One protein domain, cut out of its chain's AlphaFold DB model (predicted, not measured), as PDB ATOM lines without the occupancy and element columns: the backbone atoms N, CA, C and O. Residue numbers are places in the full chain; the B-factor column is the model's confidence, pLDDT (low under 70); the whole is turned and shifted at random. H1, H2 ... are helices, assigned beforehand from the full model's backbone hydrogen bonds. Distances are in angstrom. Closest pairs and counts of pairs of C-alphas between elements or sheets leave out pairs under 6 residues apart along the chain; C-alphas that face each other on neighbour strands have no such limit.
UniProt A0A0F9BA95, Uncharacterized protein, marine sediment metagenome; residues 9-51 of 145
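This is residues 9 to 51 of the 145 residues of an uncharacterized protein of marine sediment metagenome (UniProt A0A0F9BA95). Two helices meet near their ends as an open L: the short arm is H1, the long arm is H2, and a tight link makes the corner. H2 makes most of the length, and nothing packs inside the angle. The printed part has 43 residues with two named helices, H1 then H2, and no named strand; the class is all helix. It is extended, with a radius of gyration of the C-alphas of 16.2 A and spans of 46 by 23 by 10 A.

Start at Pro 9, just before H1, residues 10 to 19; after a tight link of 3 residues comes H2, residues 23 to 48. The two helices meet only through their link. In both, every O i to N i+4 pair is within hydrogen-bond range.

Find C-alpha 10 at (-3.219, -8.954, 5.546); H1 runs 14.4 A to C-alpha 19 at (3.242, -21.610, 7.785). H2 runs 36.7 A, ending at C-alpha 48 at (18.457, -30.061, -26.225).

The C-alphas of Pro 9 and Tyr 49, the two farthest apart, are 47.4 A apart. The printed part has no cut. Look at residues 9 to 22 for pLDDT under 70.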
ATOM      1  N   PRO A   9      -0.698  -6.153   8.419       62.69
ATOM      2  CA  PRO A   9      -0.888  -6.231   6.980       62.69
ATOM      3  C   PRO A   9      -1.428  -7.623   6.652       62.69
ATOM      4  O   PRO A   9      -0.875  -8.634   7.072       62.69
ATOM      5  N   ARG A  10      -2.524  -7.696   5.891       60.09
ATOM      6  CA  ARG A  10      -3.219  -8.954   5.546       60.09
ATOM      7  C   ARG A  10      -2.276 -10.044   5.002       60.09
ATOM      8  O   ARG A  10      -2.591 -11.226   5.096       60.09
ATOM      9  N   GLN A  11      -1.128  -9.638   4.457       55.44
ATOM     10  CA  GLN A  11      -0.059 -10.514   3.978       55.44
ATOM     11  C   GLN A  11       0.608 -11.340   5.088       55.44
ATOM     12  O   GLN A  11       0.964 -12.485   4.842       55.44
ATOM     13  N   GLU A  12       0.721 -10.812   6.302       57.31
ATOM     14  CA  GLU A  12       1.339 -11.489   7.448       57.31
ATOM     15  C   GLU A  12       0.420 -12.582   8.018       57.31
ATOM     16  O   GLU A  12       0.870 -13.671   8.352       57.31
ATOM     17  N   ILE A  13      -0.901 -12.360   8.002       53.44
ATOM     18  CA  ILE A  13      -1.910 -13.353   8.420       53.44
ATOM     19  C   ILE A  13      -2.035 -14.497   7.400       53.44
ATOM     20  O   ILE A  13      -2.340 -15.631   7.767       53.44
ATOM     21  N   LEU A  14      -1.836 -14.210   6.107       56.59
ATOM     22  CA  LEU A  14      -1.810 -15.236   5.061       56.59
ATOM     23  C   LEU A  14      -0.524 -16.058   5.134       56.59
ATOM     24  O   LEU A  14      -0.614 -17.278   5.093       56.59
ATOM     25  N   GLN A  15       0.632 -15.415   5.324       52.53
ATOM     26  CA  GLN A  15       1.911 -16.101   5.538       52.53
ATOM     27  C   GLN A  15       1.894 -16.950   6.815       52.53
ATOM     28  O   GLN A  15       2.283 -18.110   6.775       52.53
ATOM     29  N   GLY A  16       1.340 -16.435   7.913       56.16
ATOM     30  CA  GLY A  16       1.135 -17.208   9.138       56.16
ATOM     31  C   GLY A  16       0.219 -18.417   8.939       56.16
ATOM     32  O   GLY A  16       0.451 -19.441   9.564       56.16
ATOM     33  N   ARG A  17      -0.766 -18.339   8.028       55.06
ATOM     34  CA  ARG A  17      -1.666 -19.457   7.704       55.06
ATOM     35  C   ARG A  17      -1.064 -20.520   6.794       55.06
ATOM     36  O   ARG A  17      -1.394 -21.677   6.993       55.06
ATOM     37  N   VAL A  18      -0.210 -20.173   5.823       54.34
ATOM     38  CA  VAL A  18       0.547 -21.195   5.061       54.34
ATOM     39  C   VAL A  18       1.662 -21.821   5.894       54.34
ATOM     40  O   VAL A  18       1.975 -22.983   5.686       54.34
ATOM     41  N   VAL A  19       2.231 -21.082   6.852       57.09
ATOM     42  CA  VAL A  19       3.242 -21.610   7.785       57.09
ATOM     43  C   VAL A  19       2.607 -22.450   8.902       57.09
ATOM     44  O   VAL A  19       3.266 -23.339   9.431       57.09
ATOM     45  N   SER A  20       1.341 -22.197   9.255       50.88
ATOM     46  CA  SER A  20       0.602 -22.978  10.256       50.88
ATOM     47  C   SER A  20      -0.138 -24.191   9.693       50.88
ATOM     48  O   SER A  20      -0.771 -24.898  10.471       50.88
ATOM     49  N   LEU A  21      -0.141 -24.398   8.369       57.78
ATOM     50  CA  LEU A  21      -0.478 -25.709   7.812       57.78
ATOM     51  C   LEU A  21       0.616 -26.664   8.273       57.78
ATOM     52  O   LEU A  21       1.792 -26.294   8.233       57.78
ATOM     53  N   ASP A  22       0.239 -27.852   8.734       64.31
ATOM     54  CA  ASP A  22       1.192 -28.849   9.203       64.31
ATOM     55  C   ASP A  22       2.329 -28.975   8.178       64.31
ATOM     56  O   ASP A  22       2.092 -29.152   6.979       64.31
ATOM     57  N   LEU A  23       3.579 -28.796   8.631       72.31
ATOM     58  CA  LEU A  23       4.775 -28.766   7.771       72.31
ATOM     59  C   LEU A  23       4.808 -29.957   6.798       72.31
ATOM     60  O   LEU A  23       5.302 -29.836   5.679       72.31
ATOM     61  N   GLU A  24       4.231 -31.081   7.220       78.38
ATOM     62  CA  GLU A  24       4.042 -32.302   6.446       78.38
ATOM     63  C   GLU A  24       3.217 -32.086   5.166       78.38
ATOM     64  O   GLU A  24       3.653 -32.487   4.087       78.38
ATOM     65  N   GLU A  25       2.077 -31.390   5.230       80.50
ATOM     66  CA  GLU A  25       1.210 -31.148   4.065       80.50
ATOM     67  C   GLU A  25       1.904 -30.265   3.022       80.50
ATOM     68  O   GLU A  25       1.853 -30.531   1.816       80.50
ATOM     69  N   THR A  26       2.615 -29.236   3.486       83.44
ATOM     70  CA  THR A  26       3.350 -28.321   2.603       83.44
ATOM     71  C   THR A  26       4.562 -29.011   1.973       83.44
ATOM     72  O   THR A  26       4.820 -28.821   0.784       83.44
ATOM     73  N   MET A  27       5.273 -29.862   2.720       85.88
ATOM     74  CA  MET A  27       6.371 -30.686   2.195       85.88
ATOM     75  C   MET A  27       5.882 -31.660   1.119       85.88
ATOM     76  O   MET A  27       6.534 -31.803   0.084       85.88
ATOM     77  N   ILE A  28       4.717 -32.289   1.312       89.31
ATOM     78  CA  ILE A  28       4.105 -33.182   0.320       89.31
ATOM     79  C   ILE A  28       3.705 -32.400  -0.938       89.31
ATOM     80  O   ILE A  28       4.040 -32.812  -2.050       89.31
ATOM     81  N   ALA A  29       3.053 -31.243  -0.790       87.00
ATOM     82  CA  ALA A  29       2.679 -30.393  -1.922       87.00
ATOM     83  C   ALA A  29       3.910 -29.894  -2.707       87.00
ATOM     84  O   ALA A  29       3.926 -29.925  -3.945       87.00
ATOM     85  N   LEU A  30       4.974 -29.494  -2.003       89.00
ATOM     86  CA  LEU A  30       6.253 -29.125  -2.609       89.00
ATOM     87  C   LEU A  30       6.896 -30.315  -3.322       89.00
ATOM     88  O   LEU A  30       7.311 -30.167  -4.469       89.00
ATOM     89  N   GLY A  31       6.909 -31.494  -2.704       93.75
ATOM     90  CA  GLY A  31       7.434 -32.721  -3.300       93.75
ATOM     91  C   GLY A  31       6.744 -33.068  -4.619       93.75
ATOM     92  O   GLY A  31       7.415 -33.304  -5.622       93.75
ATOM     93  N   ILE A  32       5.410 -33.008  -4.655       92.19
ATOM     94  CA  ILE A  32       4.622 -33.277  -5.868       92.19
ATOM     95  C   ILE A  32       4.922 -32.236  -6.956       92.19
ATOM     96  O   ILE A  32       5.145 -32.597  -8.114       92.19
ATOM     97  N   SER A  33       4.979 -30.948  -6.605       87.50
ATOM     98  CA  SER A  33       5.267 -29.888  -7.581       87.50
ATOM     99  C   SER A  33       6.695 -29.968  -8.138       87.50
ATOM    100  O   SER A  33       6.894 -29.841  -9.350       87.50
ATOM    101  N   ALA A  34       7.684 -30.253  -7.288       91.69
ATOM    102  CA  ALA A  34       9.077 -30.432  -7.679       91.69
ATOM    103  C   ALA A  34       9.255 -31.677  -8.555       91.69
ATOM    104  O   ALA A  34       9.958 -31.617  -9.562       91.69
ATOM    105  N   PHE A  35       8.565 -32.774  -8.233       95.00
ATOM    106  CA  PHE A  35       8.565 -33.993  -9.038       95.00
ATOM    107  C   PHE A  35       8.028 -33.740 -10.452       95.00
ATOM    108  O   PHE A  35       8.713 -34.035 -11.434       95.00
ATOM    109  N   MET A  36       6.849 -33.119 -10.575       90.19
ATOM    110  CA  MET A  36       6.273 -32.782 -11.883       90.19
ATOM    111  C   MET A  36       7.158 -31.811 -12.678       90.19
ATOM    112  O   MET A  36       7.343 -31.983 -13.883       90.19
ATOM    113  N   THR A  37       7.739 -30.815 -12.006       89.94
ATOM    114  CA  THR A  37       8.647 -29.842 -12.635       89.94
ATOM    115  C   THR A  37       9.931 -30.511 -13.134       89.94
ATOM    116  O   THR A  37      10.361 -30.260 -14.261       89.94
ATOM    117  N   SER A  38      10.520 -31.402 -12.334       91.25
ATOM    118  CA  SER A  38      11.768 -32.098 -12.663       91.25
ATOM    119  C   SER A  38      11.601 -33.097 -13.810       91.25
ATOM    120  O   SER A  38      12.479 -33.189 -14.668       91.25
ATOM    121  N   LEU A  39      10.452 -33.777 -13.905       94.31
ATOM    122  CA  LEU A  39      10.128 -34.633 -15.053       94.31
ATOM    123  C   LEU A  39      10.157 -33.848 -16.371       94.31
ATOM    124  O   LEU A  39      10.821 -34.259 -17.325       94.31
ATOM    125  N   GLY A  40       9.494 -32.689 -16.411       87.56
ATOM    126  CA  GLY A  40       9.506 -31.815 -17.585       87.56
ATOM    127  C   GLY A  40      10.899 -31.259 -17.893       87.56
ATOM    128  O   GLY A  40      11.337 -31.284 -19.043       87.56
ATOM    129  N   GLY A  41      11.621 -30.807 -16.863       87.38
ATOM    130  CA  GLY A  41      12.975 -30.263 -16.998       87.38
ATOM    131  C   GLY A  41      13.997 -31.289 -17.492       87.38
ATOM    132  O   GLY A  41      14.800 -30.975 -18.366       87.38
ATOM    133  N   THR A  42      13.936 -32.530 -17.004       90.31
ATOM    134  CA  THR A  42      14.857 -33.613 -17.392       90.31
ATOM    135  C   THR A  42      14.631 -34.055 -18.836       90.31
ATOM    136  O   THR A  42      15.592 -34.288 -19.574       90.31
ATOM    137  N   PHE A  43      13.367 -34.135 -19.264       90.31
ATOM    138  CA  PHE A  43      13.028 -34.447 -20.653       90.31
ATOM    139  C   PHE A  43      13.474 -33.323 -21.599       90.31
ATOM    140  O   PHE A  43      14.058 -33.585 -22.648       90.31
ATOM    141  N   TYR A  44      13.279 -32.065 -21.192       84.06
ATOM    142  CA  TYR A  44      13.748 -30.895 -21.936       84.06
ATOM    143  C   TYR A  44      15.281 -30.843 -22.034       84.06
ATOM    144  O   TYR A  44      15.818 -30.627 -23.117       84.06
ATOM    145  N   ALA A  45      15.995 -31.115 -20.938       86.50
ATOM    146  CA  ALA A  45      17.455 -31.166 -20.923       86.50
ATOM    147  C   ALA A  45      18.009 -32.257 -21.856       86.50
ATOM    148  O   ALA A  45      18.962 -32.002 -22.591       86.50
ATOM    149  N   ASN A  46      17.379 -33.438 -21.882       87.88
ATOM    150  CA  ASN A  46      17.732 -34.498 -22.831       87.88
ATOM    151  C   ASN A  46      17.450 -34.095 -24.282       87.88
ATOM    152  O   ASN A  46      18.264 -34.373 -25.154       87.88
ATOM    153  N   PHE A  47      16.333 -33.415 -24.550       83.31
ATOM    154  CA  PHE A  47      15.969 -32.995 -25.904       83.31
ATOM    155  C   PHE A  47      16.974 -32.009 -26.522       83.31
ATOM    156  O   PHE A  47      17.243 -32.074 -27.719       83.31
ATOM    157  N   ILE A  48      17.538 -31.097 -25.725       81.31
ATOM    158  CA  ILE A  48      18.457 -30.061 -26.225       81.31
ATOM    159  C   ILE A  48      19.895 -30.586 -26.360       81.31
ATOM    160  O   ILE A  48      20.685 -29.983 -27.082       81.31
ATOM    161  N   TYR A  49      20.254 -31.683 -25.677       80.56
ATOM    162  CA  TYR A  49      21.598 -32.290 -25.600       80.56
ATOM    163  C   TYR A  49      22.734 -31.372 -25.099       80.56
ATOM    164  O   TYR A  49      23.799 -31.864 -24.730       80.56
ATOM    165  N   TYR A  50      22.527 -30.053 -25.042       77.00
ATOM    166  CA  TYR A  50      23.542 -29.065 -24.712       77.00
ATOM    167  C   TYR A  50      22.970 -27.925 -23.859       77.00
ATOM    168  O   TYR A  50      22.157 -27.116 -24.311       77.00
ATOM    169  N   LEU A  51      23.409 -27.857 -22.601       80.00
ATOM    170  CA  LEU A  51      22.960 -26.861 -21.632       80.00
ATOM    171  C   LEU A  51      23.949 -25.697 -21.582       80.00
ATOM    172  O   LEU A  51      25.010 -25.794 -20.970       80.00
TER     173      LEU A  51